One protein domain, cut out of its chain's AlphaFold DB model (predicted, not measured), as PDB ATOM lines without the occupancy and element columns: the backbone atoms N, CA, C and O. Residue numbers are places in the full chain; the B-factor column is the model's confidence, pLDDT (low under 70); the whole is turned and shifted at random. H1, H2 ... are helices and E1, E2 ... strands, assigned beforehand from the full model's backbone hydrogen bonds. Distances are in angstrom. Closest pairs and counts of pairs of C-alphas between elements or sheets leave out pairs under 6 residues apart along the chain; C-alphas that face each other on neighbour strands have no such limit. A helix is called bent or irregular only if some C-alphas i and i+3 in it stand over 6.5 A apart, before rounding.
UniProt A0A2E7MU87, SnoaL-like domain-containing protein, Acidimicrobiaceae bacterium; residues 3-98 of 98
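This is residues 3 to 98 of the 98 residues of the protein "SnoaL-like domain-containing protein" of Acidimicrobiaceae bacterium (UniProt A0A2E7MU87). What shape does this domain have? One long helix, H1, makes the long axis; the strand hairpin E3 and E4 packs on its residues 7 to 18, and toward its other end sit the short helix H2, the helix H3 and a second strand hairpin, E1 and E2. The long link of residues 75 to 85 leads back from H3 to the first of these hairpins. What is it made of, and how large is it? The printed part has 96 residues, with three named helices and four named strands in the order H1, H2, E1, E2, H3, E3, E4, and two antiparallel sheets, E1 - E2 and E3 - E4; the class is mixed, helices and strands. It is compact, with a radius of gyration of the C-alphas of 14.4 A, and elongated in outline, spanning 45 by 26 by 24 A.

Which strands pair near the last printed residue? E3, residues 86 to 90, and E4, residues 93 to 97, form an antiparallel hairpin at 164 degrees, with N 88 and O 95 within hydrogen-bond range at 2.8 A. H1, residues 3 to 27, comes closest to E3 at the C-alphas of Lys 11 and Ala 87, 5.6 A apart. Which helices touch? H1, with its residues 20 to 25 alone, touches H2, residues 30 to 35, in a helical hairpin: a shallow tilt of 20 degrees, opposite ways, the closest C-alphas being those of Gly 24 and Tyr 33, 4.5 A apart. H2 touches H3, residues 61 to 74, at a shallow tilt of 27 degrees, opposite ways, with the C-alphas of Arg 34 and Val 65 closest at 6.3 A. How do the other strands and the helix backbones stand? E1, residues 40 to 43, and E2, residues 57 to 60, form an antiparallel hairpin at 146 degrees, with N 41 and O 59 at 2.8 A; both are apart from E3 and E4. Every O i to N i+4 pair is within hydrogen-bond range in H1 and H2, and 7 of 10 in H3, which is irregular, but only just: C-alphas 67 and 70 are 6.9 A apart.

Where does the longest helix run? H1 is 35.7 A long, from C-alpha 3 at (10.169, 42.377, -21.419) to C-alpha 27 at (19.852, 7.999, -19.948). How long are the others? H3 measures 20.9 A, H2 8.5 A, E1 9.8 A, E2 9.9 A, E3 13.3 A and E4 13.9 A, ending at C-alpha 97 at (1.740, 21.434, -20.689).

How far does it reach? The two C-alphas farthest apart, those of His 3 and Gly 74, are 45.5 A apart. Are there cuts, long links or weak places? The printed part has no cut; the links E1 to E2 and H3 to E3 are long, and residues 3 to 5 have a pLDDT under 70.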
ATOM      1  N   HIS A   3      11.100  43.379 -21.964       59.22
ATOM      2  CA  HIS A   3      10.169  42.377 -21.419       59.22
ATOM      3  C   HIS A   3       9.861  41.202 -22.370       59.22
ATOM      4  O   HIS A   3       9.527  40.124 -21.897       59.22
ATOM      5  N   ASP A   4       9.978  41.378 -23.692       62.06
ATOM      6  CA  ASP A   4       9.644  40.305 -24.651       62.06
ATOM      7  C   ASP A   4      10.785  39.298 -24.848       62.06
ATOM      8  O   ASP A   4      10.529  38.108 -25.029       62.06
ATOM      9  N   ALA A   5      12.039  39.760 -24.796       66.38
ATOM     10  CA  ALA A   5      13.201  38.876 -24.872       66.38
ATOM     11  C   ALA A   5      13.260  37.946 -23.650       66.38
ATOM     12  O   ALA A   5      13.408  36.742 -23.826       66.38
ATOM     13  N   SER A   6      13.001  38.482 -22.448       86.94
ATOM     14  CA  SER A   6      12.941  37.674 -21.227       86.94
ATOM     15  C   SER A   6      11.802  36.654 -21.272       86.94
ATOM     16  O   SER A   6      12.016  35.499 -20.953       86.94
ATOM     17  N   LEU A   7      10.611  37.020 -21.772       93.06
ATOM     18  CA  LEU A   7       9.485  36.078 -21.846       93.06
ATOM     19  C   LEU A   7       9.759  34.890 -22.784       93.06
ATOM     20  O   LEU A   7       9.328  33.769 -22.514       93.06
ATOM     21  N   ALA A   8      10.415  35.130 -23.921       94.56
ATOM     22  CA  ALA A   8      10.784  34.060 -24.842       94.56
ATOM     23  C   ALA A   8      11.867  33.148 -24.245       94.56
ATOM     24  O   ALA A   8      11.768  31.928 -24.372       94.56
ATOM     25  N   GLU A   9      12.859  33.738 -23.575       96.25
ATOM     26  CA  GLU A   9      13.911  33.023 -22.846       96.25
ATOM     27  C   GLU A   9      13.328  32.174 -21.707       96.25
ATOM     28  O   GLU A   9      13.649  30.992 -21.617       96.25
ATOM     29  N   ASP A  10      12.391  32.711 -20.923       96.44
ATOM     30  CA  ASP A  10      11.719  31.989 -19.836       96.44
ATOM     31  C   ASP A  10      10.933  30.785 -20.371       96.44
ATOM     32  O   ASP A  10      11.026  29.674 -19.847       96.44
ATOM     33  N   LYS A  11      10.187  30.965 -21.470       96.94
ATOM     34  CA  LYS A  11       9.464  29.857 -22.117       96.94
ATOM     35  C   LYS A  11      10.407  28.773 -22.630       96.94
ATOM     36  O   LYS A  11      10.067  27.593 -22.534       96.94
ATOM     37  N   LEU A  12      11.560  29.159 -23.176       96.81
ATOM     38  CA  LEU A  12      12.582  28.213 -23.616       96.81
ATOM     39  C   LEU A  12      13.185  27.466 -22.422       96.81
ATOM     40  O   LEU A  12      13.238  26.241 -22.458       96.81
ATOM     41  N   ALA A  13      13.546  28.168 -21.347       96.75
ATOM     42  CA  ALA A  13      14.111  27.572 -20.137       96.75
ATOM     43  C   ALA A  13      13.147  26.566 -19.476       96.75
ATOM     44  O   ALA A  13      13.553  25.478 -19.056       96.75
ATOM     45  N   VAL A  14      11.848  26.881 -19.442       97.75
ATOM     46  CA  VAL A  14      10.807  25.962 -18.954       97.75
ATOM     47  C   VAL A  14      10.721  24.706 -19.828       97.75
ATOM     48  O   VAL A  14      10.678  23.594 -19.302       97.75
ATOM     49  N   ALA A  15      10.736  24.852 -21.158       97.75
ATOM     50  CA  ALA A  15      10.737  23.702 -22.063       97.75
ATOM     51  C   ALA A  15      12.010  22.848 -21.910       97.75
ATOM     52  O   ALA A  15      11.922  21.624 -21.818       97.75
ATOM     53  N   GLU A  16      13.182  23.481 -21.810       97.75
ATOM     54  CA  GLU A  16      14.464  22.803 -21.588       97.75
ATOM     55  C   GLU A  16      14.491  22.021 -20.274       97.75
ATOM     56  O   GLU A  16      15.006  20.906 -20.242       97.75
ATOM     57  N   THR A  17      13.865  22.536 -19.214       97.94
ATOM     58  CA  THR A  17      13.725  21.818 -17.936       97.94
ATOM     59  C   THR A  17      12.999  20.480 -18.123       97.94
ATOM     60  O   THR A  17      13.430  19.450 -17.601       97.94
ATOM     61  N   ILE A  18      11.937  20.455 -18.934       97.94
ATOM     62  CA  ILE A  18      11.174  19.234 -19.240       97.94
ATOM     63  C   ILE A  18      11.953  18.305 -20.183       97.94
ATOM     64  O   ILE A  18      11.867  17.082 -20.075       97.94
ATOM     65  N   TYR A  19      12.755  18.849 -21.095       98.44
ATOM     66  CA  TYR A  19      13.642  18.026 -21.918       98.44
ATOM     67  C   TYR A  19      14.763  17.388 -21.093       98.44
ATOM     68  O   TYR A  19      15.080  16.220 -21.312       98.44
ATOM     69  N   HIS A  20      15.305  18.091 -20.097       98.56
ATOM     70  CA  HIS A  20      16.244  17.520 -19.132       98.56
ATOM     71  C   HIS A  20      15.595  16.465 -18.229       98.56
ATOM     72  O   HIS A  20      16.265  15.490 -17.893       98.56
ATOM     73  N   TYR A  21      14.299  16.584 -17.907       98.38
ATOM     74  CA  TYR A  21      13.549  15.505 -17.248       98.38
ATOM     75  C   TYR A  21      13.629  14.214 -18.069       98.38
ATOM     76  O   TYR A  21      14.062  13.182 -17.554       98.38
ATOM     77  N   ALA A  22      13.254  14.281 -19.352       98.38
ATOM     78  CA  ALA A  22      13.269  13.128 -20.251       98.38
ATOM     79  C   ALA A  22      14.694  12.584 -20.434       98.38
ATOM     80  O   ALA A  22      14.940  11.396 -20.234       98.38
ATOM     81  N   LEU A  23      15.651  13.468 -20.732       98.62
ATOM     82  CA  LEU A  23      17.046  13.095 -20.944       98.62
ATOM     83  C   LEU A  23      17.641  12.406 -19.713       98.62
ATOM     84  O   LEU A  23      18.220  11.328 -19.847       98.62
ATOM     85  N   GLY A  24      17.486  13.001 -18.528       98.62
ATOM     86  CA  GLY A  24      18.045  12.478 -17.284       98.62
ATOM     87  C   GLY A  24      17.496  11.096 -16.945       98.62
ATOM     88  O   GLY A  24      18.266  10.168 -16.690       98.62
ATOM     89  N   ILE A  25      16.174  10.911 -17.017       98.12
ATOM     90  CA  ILE A  25      15.568   9.625 -16.656       98.12
ATOM     91  C   ILE A  25      15.853   8.527 -17.691       98.12
ATOM     92  O   ILE A  25      16.166   7.397 -17.312       98.12
ATOM     93  N   ASP A  26      15.824   8.852 -18.988       98.62
ATOM     94  CA  ASP A  26      16.016   7.872 -20.063       98.62
ATOM     95  C   ASP A  26      17.467   7.408 -20.191       98.62
ATOM     96  O   ASP A  26      17.739   6.233 -20.464       98.62
ATOM     97  N   THR A  27      18.415   8.315 -19.947       98.50
ATOM     98  CA  THR A  27      19.852   7.999 -19.948       98.50
ATOM     99  C   THR A  27      20.355   7.486 -18.601       98.50
ATOM    100  O   THR A  27      21.493   7.022 -18.521       98.50
ATOM    101  N   LYS A  28      19.500   7.493 -17.566       98.44
ATOM    102  CA  LYS A  28      19.847   7.145 -16.178       98.44
ATOM    103  C   LYS A  28      20.912   8.080 -15.577       98.44
ATOM    104  O   LYS A  28      21.644   7.679 -14.670       98.44
ATOM    105  N   ASP A  29      20.991   9.315 -16.068       98.62
ATOM    106  CA  ASP A  29      21.768  10.398 -15.466       98.62
ATOM    107  C   ASP A  29      20.951  11.019 -14.323       98.62
ATOM    108  O   ASP A  29      20.193  11.981 -14.491       98.62
ATOM    109  N   PHE A  30      21.049  10.398 -13.146       98.50
ATOM    110  CA  PHE A  30      20.269  10.800 -11.977       98.50
ATOM    111  C   PHE A  30      20.753  12.108 -11.341       98.50
ATOM    112  O   PHE A  30      19.977  12.732 -10.618       98.50
ATOM    113  N   ASP A  31      21.980  12.544 -11.632       98.50
ATOM    114  CA  ASP A  31      22.492  13.836 -11.176       98.50
ATOM    115  C   ASP A  31      21.848  14.969 -11.992       98.50
ATOM    116  O   ASP A  31      21.311  15.914 -11.408       98.50
ATOM    117  N   LEU A  32      21.783  14.826 -13.325       98.62
ATOM    118  CA  LEU A  32      21.004  15.722 -14.194       98.62
ATOM    119  C   LEU A  32      19.515  15.696 -13.831       98.62
ATOM    120  O   LEU A  32      18.868  16.736 -13.715       98.62
ATOM    121  N   TYR A  33      18.958  14.502 -13.630       98.62
ATOM    122  CA  TYR A  33      17.554  14.370 -13.259       98.62
ATOM    123  C   TYR A  33      17.267  15.022 -11.898       98.62
ATOM    124  O   TYR A  33      16.215  15.624 -11.722       98.62
ATOM    125  N   ARG A  34      18.195  14.975 -10.932       98.50
ATOM    126  CA  ARG A  34      18.038  15.687  -9.657       98.50
ATOM    127  C   ARG A  34      18.100  17.202  -9.826       98.50
ATOM    128  O   ARG A  34      17.356  17.899  -9.134       98.50
ATOM    129  N   SER A  35      18.966  17.720 -10.697       98.31
ATOM    130  CA  SER A  35      19.229  19.164 -10.788       98.31
ATOM    131  C   SER A  35      18.043  19.991 -11.285       98.31
ATOM    132  O   SER A  35      18.028  21.199 -11.073       98.31
ATOM    133  N   ILE A  36      17.058  19.368 -11.940       97.94
ATOM    134  CA  ILE A  36      15.861  20.057 -12.449       97.94
ATOM    135  C   ILE A  36      14.750  20.234 -11.405       97.94
ATOM    136  O   ILE A  36      13.796  20.970 -11.642       97.94
ATOM    137  N   PHE A  37      14.839  19.540 -10.271       98.19
ATOM    138  CA  PHE A  37      13.828  19.602  -9.222       98.19
ATOM    139  C   PHE A  37      14.194  20.632  -8.155       98.19
ATOM    140  O   PHE A  37      15.350  20.727  -7.730       98.19
ATOM    141  N   ALA A  38      13.181  21.341  -7.658       97.62
ATOM    142  CA  ALA A  38      13.287  22.121  -6.432       97.62
ATOM    143  C   ALA A  38      13.577  21.217  -5.216       97.62
ATOM    144  O   ALA A  38      13.512  19.985  -5.294       97.62
ATOM    145  N   ASP A  39      13.904  21.830  -4.078       97.81
ATOM    146  CA  ASP A  39      14.153  21.090  -2.836       97.81
ATOM    147  C   ASP A  39      12.920  20.311  -2.376       97.81
ATOM    148  O   ASP A  39      13.054  19.170  -1.930       97.81
ATOM    149  N   GLU A  40      11.731  20.888  -2.564       97.81
ATOM    150  CA  GLU A  40      10.437  20.244  -2.359       97.81
ATOM    151  C   GLU A  40       9.690  20.130  -3.690       97.81
ATOM    152  O   GLU A  40       9.612  21.085  -4.462       97.81
ATOM    153  N   VAL A  41       9.142  18.947  -3.960       96.88
ATOM    154  CA  VAL A  41       8.418  18.631  -5.192       96.88
ATOM    155  C   VAL A  41       7.098  17.956  -4.876       96.88
ATOM    156  O   VAL A  41       7.041  17.001  -4.103       96.88
ATOM    157  N   GLU A  42       6.032  18.441  -5.500       96.25
ATOM    158  CA  GLU A  42       4.745  17.761  -5.510       96.25
ATOM    159  C   GLU A  42       4.684  16.832  -6.724       96.25
ATOM    160  O   GLU A  42       4.882  17.255  -7.863       96.25
ATOM    161  N   ILE A  43       4.448  15.548  -6.470       94.62
ATOM    162  CA  ILE A  43       4.382  14.507  -7.494       94.62
ATOM    163  C   ILE A  43       2.979  13.920  -7.500       94.62
ATOM    164  O   ILE A  43       2.561  13.315  -6.509       94.62
ATOM    165  N   ASP A  44       2.297  14.046  -8.634       93.25
ATOM    166  CA  ASP A  44       0.974  13.478  -8.868       93.25
ATOM    167  C   ASP A  44       1.000  12.538 -10.081       93.25
ATOM    168  O   ASP A  44       1.108  12.959 -11.232       93.25
ATOM    169  N   PHE A  45       0.888  11.240  -9.797       90.94
ATOM    170  CA  PHE A  45       0.668  10.188 -10.791       90.94
ATOM    171  C   PHE A  45      -0.640   9.427 -10.514       90.94
ATOM    172  O   PHE A  45      -0.770   8.270 -10.906       90.94
ATOM    173  N   SER A  46      -1.617  10.060  -9.856       87.88
ATOM    174  CA  SER A  46      -2.915   9.454  -9.509       87.88
ATOM    175  C   SER A  46      -3.708   8.973 -10.732       87.88
ATOM    176  O   SER A  46      -4.477   8.019 -10.648       87.88
ATOM    177  N   SER A  47      -3.483   9.591 -11.898       88.44
ATOM    178  CA  SER A  47      -4.094   9.189 -13.173       88.44
ATOM    179  C   SER A  47      -3.371   8.037 -13.884       88.44
ATOM    180  O   SER A  47      -3.903   7.485 -14.849       88.44
ATOM    181  N   TYR A  48      -2.173   7.656 -13.430       85.94
ATOM    182  CA  TYR A  48      -1.407   6.561 -14.013       85.94
ATOM    183  C   TYR A  48      -1.775   5.234 -13.337       85.94
ATOM    184  O   TYR A  48      -1.349   4.928 -12.221       85.94
ATOM    185  N   GLU A  49      -2.556   4.411 -14.038       79.88
ATOM    186  CA  GLU A  49      -2.881   3.060 -13.577       79.88
ATOM    187  C   GLU A  49      -1.605   2.220 -13.391       79.88
ATOM    188  O   GLU A  49      -0.817   2.032 -14.318       79.88
ATOM    189  N   GLY A  50      -1.401   1.701 -12.175       76.31
ATOM    190  CA  GLY A  50      -0.188   0.960 -11.802       76.31
ATOM    191  C   GLY A  50       0.944   1.826 -11.240       76.31
ATOM    192  O   GLY A  50       2.031   1.306 -10.979       76.31
ATOM    193  N   SER A  51       0.701   3.120 -11.013       77.56
ATOM    194  CA  SER A  51       1.650   4.015 -10.354       77.56
ATOM    195  C   SER A  51       2.026   3.541  -8.946       77.56
ATOM    196  O   SER A  51       1.187   3.107  -8.158       77.56
ATOM    197  N   SER A  52       3.302   3.711  -8.593       71.88
ATOM    198  CA  SER A  52       3.771   3.584  -7.203       71.88
ATOM    199  C   SER A  52       3.431   4.810  -6.337       71.88
ATOM    200  O   SER A  52       3.628   4.793  -5.121       71.88
ATOM    201  N   VAL A  53       2.909   5.868  -6.965       75.00
ATOM    202  CA  VAL A  53       2.413   7.105  -6.358       75.00
ATOM    203  C   VAL A  53       0.930   7.212  -6.713       75.00
ATOM    204  O   VAL A  53       0.570   7.757  -7.754       75.00
ATOM    205  N   VAL A  54       0.091   6.593  -5.884       73.62
ATOM    206  CA  VAL A  54      -1.366   6.484  -6.099       73.62
ATOM    207  C   VAL A  54      -2.142   7.739  -5.692       73.62
ATOM    208  O   VAL A  54      -3.289   7.889  -6.080       73.62
ATOM    209  N   GLU A  55      -1.507   8.640  -4.944       80.62
ATOM    210  CA  GLU A  55      -2.054   9.931  -4.518       80.62
ATOM    211  C   GLU A  55      -0.957  11.001  -4.634       80.62
ATOM    212  O   GLU A  55       0.226  10.648  -4.504       80.62
ATOM    213  N   PRO A  56      -1.311  12.286  -4.833       85.88
ATOM    214  CA  PRO A  56      -0.354  13.386  -4.813       85.88
ATOM    215  C   PRO A  56       0.505  13.364  -3.545       85.88
ATOM    216  O   PRO A  56       0.010  13.153  -2.434       85.88
ATOM    217  N   SER A  57       1.812  13.574  -3.696       89.81
ATOM    218  CA  SER A  57       2.745  13.570  -2.568       89.81
ATOM    219  C   SER A  57       3.765  14.694  -2.670       89.81
ATOM    220  O   SER A  57       4.438  14.828  -3.688       89.81
ATOM    221  N   LEU A  58       3.897  15.467  -1.589       95.62
ATOM    222  CA  LEU A  58       4.987  16.421  -1.401       95.62
ATOM    223  C   LEU A  58       6.207  15.677  -0.844       95.62
ATOM    224  O   LEU A  58       6.122  15.031   0.203       95.62
ATOM    225  N   LEU A  59       7.328  15.735  -1.558       95.25
ATOM    226  CA  LEU A  59       8.562  15.011  -1.253       95.25
ATOM    227  C   LEU A  59       9.762  15.949  -1.348       95.25
ATOM    228  O   LEU A  59       9.743  16.917  -2.102       95.25
ATOM    229  N   ALA A  60      10.856  15.603  -0.671       97.88
ATOM    230  CA  ALA A  60      12.143  16.200  -1.010       97.88
ATOM    231  C   ALA A  60      12.580  15.744  -2.418       97.88
ATOM    232  O   ALA A  60      12.393  14.573  -2.768       97.88
ATOM    233  N   GLY A  61      13.237  16.608  -3.196       97.38
ATOM    234  CA  GLY A  61      13.744  16.261  -4.532       97.38
ATOM    235  C   GLY A  61      14.621  14.999  -4.525       97.38
ATOM    236  O   GLY A  61      14.423  14.086  -5.325       97.38
ATOM    237  N   ASP A  62      15.511  14.865  -3.537       97.94
ATOM    238  CA  ASP A  62      16.339  13.662  -3.345       97.94
ATOM    239  C   ASP A  62      15.511  12.399  -3.089       97.94
ATOM    240  O   ASP A  62      15.872  11.300  -3.518       97.94
ATOM    241  N   GLN A  63      14.418  12.532  -2.338       97.06
ATOM    242  CA  GLN A  63      13.531  11.418  -2.031       97.06
ATOM    243  C   GLN A  63      12.797  10.962  -3.292       97.06
ATOM    244  O   GLN A  63      12.657   9.755  -3.505       97.06
ATOM    245  N   TRP A  64      12.379  11.903  -4.142       96.06
ATOM    246  CA  TRP A  64      11.774  11.590  -5.431       96.06
ATOM    247  C   TRP A  64      12.741  10.835  -6.351       96.06
ATOM    248  O   TRP A  64      12.406   9.750  -6.832       96.06
ATOM    249  N   VAL A  65      13.972  11.328  -6.515       97.44
ATOM    250  CA  VAL A  65      14.992  10.672  -7.355       97.44
ATOM    251  C   VAL A  65      15.277   9.245  -6.877       97.44
ATOM    252  O   VAL A  65      15.224   8.301  -7.667       97.44
ATOM    253  N   ARG A  66      15.478   9.045  -5.565       96.38
ATOM    254  CA  ARG A  66      15.682   7.702  -4.985       96.38
ATOM    255  C   ARG A  66      14.486   6.775  -5.196       96.38
ATOM    256  O   ARG A  66      14.678   5.568  -5.319       96.38
ATOM    257  N   ARG A  67      13.263   7.312  -5.205       93.50
ATOM    258  CA  ARG A  67      12.035   6.534  -5.406       93.50
ATOM    259  C   ARG A  67      11.898   6.048  -6.847       93.50
ATOM    260  O   ARG A  67      11.496   4.905  -7.047       93.50
ATOM    261  N   VAL A  68      12.220   6.886  -7.831       93.50
ATOM    262  CA  VAL A  68      12.027   6.561  -9.255       93.50
ATOM    263  C   VAL A  68      13.167   5.715  -9.836       93.50
ATOM    264  O   VAL A  68      12.940   4.869 -10.702       93.50
ATOM    265  N   GLN A  69      14.386   5.875  -9.317       96.12
ATOM    266  CA  GLN A  69      15.594   5.218  -9.818       96.12
ATOM    267  C   GLN A  69      15.492   3.680  -9.962       96.12
ATOM    268  O   GLN A  69      15.873   3.179 -11.023       96.12
ATOM    269  N   PRO A  70      14.967   2.898  -8.990       95.44
ATOM    270  CA  PRO A  70      14.898   1.439  -9.111       95.44
ATOM    271  C   PRO A  70      14.089   0.954 -10.318       95.44
ATOM    272  O   PRO A  70      14.480  -0.025 -10.955       95.44
ATOM    273  N   LEU A  71      12.993   1.647 -10.655       93.19
ATOM    274  CA  LEU A  71      12.165   1.310 -11.813       93.19
ATOM    275  C   LEU A  71      12.977   1.442 -13.105       93.19
ATOM    276  O   LEU A  71      13.072   0.489 -13.872       93.19
ATOM    277  N   PHE A  72      13.607   2.598 -13.316       95.69
ATOM    278  CA  PHE A  72      14.312   2.887 -14.565       95.69
ATOM    279  C   PHE A  72      15.623   2.120 -14.706       95.69
ATOM    280  O   PHE A  72      15.957   1.702 -15.809       95.69
ATOM    281  N   VAL A  73      16.332   1.843 -13.607       97.00
ATOM    282  CA  VAL A  73      17.494   0.935 -13.626       97.00
ATOM    283  C   VAL A  73      17.084  -0.487 -14.028       97.00
ATOM    284  O   VAL A  73      17.852  -1.165 -14.709       97.00
ATOM    285  N   GLY A  74      15.878  -0.929 -13.655       96.69
ATOM    286  CA  GLY A  74      15.339  -2.238 -14.033       96.69
ATOM    287  C   GLY A  74      14.923  -2.364 -15.504       96.69
ATOM    288  O   GLY A  74      14.757  -3.482 -15.994       96.69
ATOM    289  N   LEU A  75      14.770  -1.248 -16.223       96.62
ATOM    290  CA  LEU A  75      14.391  -1.223 -17.636       96.62
ATOM    291  C   LEU A  75      15.636  -1.153 -18.530       96.62
ATOM    292  O   LEU A  75      16.553  -0.355 -18.309       96.62
ATOM    293  N   ALA A  76      15.651  -1.964 -19.594       98.00
ATOM    294  CA  ALA A  76      16.765  -1.988 -20.545       98.00
ATOM    295  C   ALA A  76      17.002  -0.603 -21.172       98.00
ATOM    296  O   ALA A  76      18.129  -0.111 -21.192       98.00
ATOM    297  N   ALA A  77      15.926   0.051 -21.612       97.81
ATOM    298  CA  ALA A  77      15.915   1.419 -22.112       97.81
ATOM    299  C   ALA A  77      14.505   2.009 -21.982       97.81
ATOM    300  O   ALA A  77      13.521   1.264 -21.972       97.81
ATOM    301  N   THR A  78      14.420   3.334 -21.923       98.38
ATOM    302  CA  THR A  78      13.170   4.096 -21.997       98.38
ATOM    303  C   THR A  78      13.346   5.281 -22.938       98.38
ATOM    304  O   THR A  78      14.469   5.635 -23.295       98.38
ATOM    305  N   GLN A  79      12.228   5.847 -23.384       98.12
ATOM    306  CA  GLN A  79      12.208   7.090 -24.142       98.12
ATOM    307  C   GLN A  79      10.917   7.850 -23.829       98.12
ATOM    308  O   GLN A  79       9.823   7.374 -24.140       98.12
ATOM    309  N   HIS A  80      11.048   9.045 -23.269       97.81
ATOM    310  CA  HIS A  80       9.970  10.001 -23.069       97.81
ATOM    311  C   HIS A  80       9.949  10.987 -24.235       97.81
ATOM    312  O   HIS A  80      10.762  11.906 -24.335       97.81
ATOM    313  N   THR A  81       8.993  10.806 -25.141       97.19
ATOM    314  CA  THR A  81       8.766  11.750 -26.239       97.19
ATOM    315  C   THR A  81       7.926  12.919 -25.729       97.19
ATOM    316  O   THR A  81       6.703  12.823 -25.660       97.19
ATOM    317  N   MET A  82       8.588  14.022 -25.373       95.44
ATOM    318  CA  MET A  82       7.950  15.248 -24.884       95.44
ATOM    319  C   MET A  82       7.839  16.255 -26.038       95.44
ATOM    320  O   MET A  82       8.852  16.725 -26.552       95.44
ATOM    321  N   THR A  83       6.624  16.584 -26.479       96.00
ATOM    322  CA  THR A  83       6.390  17.465 -27.643       96.00
ATOM    323  C   THR A  83       5.533  18.670 -27.283       96.00
ATOM    324  O   THR A  83       4.899  18.672 -26.243       96.00
ATOM    325  N   ASN A  84       5.484  19.669 -28.169       96.69
ATOM    326  CA  ASN A  84       4.525  20.776 -28.116       96.69
ATOM    327  C   ASN A  84       4.461  21.525 -26.762       96.69
ATOM    328  O   ASN A  84       3.363  21.687 -26.230       96.69
ATOM    329  N   PRO A  85       5.593  22.022 -26.218       96.69
ATOM    330  CA  PRO A  85       5.588  22.751 -24.953       96.69
ATOM    331  C   PRO A  85       4.711  24.003 -25.033       96.69
ATOM    332  O   PRO A  85       4.931  24.898 -25.852       96.69
ATOM    333  N   LEU A  86       3.721  24.077 -24.148       97.75
ATOM    334  CA  LEU A  86       2.836  25.223 -23.971       97.75
ATOM    335  C   LEU A  86       3.083  25.843 -22.596       97.75
ATOM    336  O   LEU A  86       2.346  25.574 -21.645       97.75
ATOM    337  N   ALA A  87       4.128  26.668 -22.508       97.62
ATOM    338  CA  ALA A  87       4.497  27.386 -21.292       97.62
ATOM    339  C   ALA A  87       3.711  28.702 -21.131       97.62
ATOM    340  O   ALA A  87       3.646  29.536 -22.047       97.62
ATOM    341  N   VAL A  88       3.151  28.902 -19.939       97.62
ATOM    342  CA  VAL A  88       2.520  30.143 -19.474       97.62
ATOM    343  C   VAL A  88       3.353  30.678 -18.314       97.62
ATOM    344  O   VAL A  88       3.522  29.978 -17.319       97.62
ATOM    345  N   ILE A  89       3.874  31.898 -18.465       97.12
ATOM    346  CA  ILE A  89       4.723  32.571 -17.473       97.12
ATOM    347  C   ILE A  89       3.870  33.573 -16.686       97.12
ATOM    348  O   ILE A  89       3.150  34.369 -17.294       97.12
ATOM    349  N   ASP A  90       3.968  33.530 -15.361       95.62
ATOM    350  CA  ASP A  90       3.331  34.448 -14.414       95.62
ATOM    351  C   ASP A  90       4.353  34.888 -13.353       95.62
ATOM    352  O   ASP A  90       4.592  34.207 -12.351       95.62
ATOM    353  N   GLY A  91       5.008  36.023 -13.616       93.56
ATOM    354  CA  GLY A  91       6.080  36.545 -12.772       93.56
ATOM    355  C   GLY A  91       7.249  35.564 -12.665       93.56
ATOM    356  O   GLY A  91       7.893  35.271 -13.664       93.56
ATOM    357  N   ASP A  92       7.498  35.078 -11.450       93.69
ATOM    358  CA  ASP A  92       8.555  34.106 -11.116       93.69
ATOM    359  C   ASP A  92       8.037  32.654 -11.100       93.69
ATOM    360  O   ASP A  92       8.633  31.749 -10.523       93.69
ATOM    361  N   SER A  93       6.858  32.425 -11.679       95.50
ATOM    362  CA  SER A  93       6.242  31.107 -11.765       95.50
ATOM    363  C   SER A  93       5.866  30.781 -13.202       95.50
ATOM    364  O   SER A  93       5.590  31.660 -14.020       95.50
ATOM    365  N   ALA A  94       5.854  29.493 -13.520       96.94
ATOM    366  CA  ALA A  94       5.434  29.021 -14.823       96.94
ATOM    367  C   ALA A  94       4.657  27.719 -14.697       96.94
ATOM    368  O   ALA A  94       4.920  26.888 -13.830       96.94
ATOM    369  N   THR A  95       3.725  27.521 -15.620       97.81
ATOM    370  CA  THR A  95       3.119  26.213 -15.871       97.81
ATOM    371  C   THR A  95       3.409  25.819 -17.303       97.81
ATOM    372  O   THR A  95       3.456  26.669 -18.195       97.81
ATOM    373  N   CYS A  96       3.621  24.530 -17.543       97.75
ATOM    374  CA  CYS A  96       3.844  24.025 -18.886       97.75
ATOM    375  C   CYS A  96       3.082  22.729 -19.086       97.75
ATOM    376  O   CYS A  96       3.149  21.815 -18.265       97.75
ATOM    377  N   ARG A  97       2.362  22.661 -20.203       96.81
ATOM    378  CA  ARG A  97       1.740  21.434 -20.689       96.81
ATOM    379  C   ARG A  97       2.516  20.941 -21.902       96.81
ATOM    380  O   ARG A  97       2.822  21.745 -22.781       96.81
ATOM    381  N   MET A  98       2.784  19.641 -21.927       92.31
ATOM    382  CA  MET A  98       3.292  18.909 -23.091       92.31
ATOM    383  C   MET A  98       2.157  18.115 -23.739       92.31
ATOM    384  O   MET A  98       1.205  17.768 -23.000       92.31
TER     385      MET A  98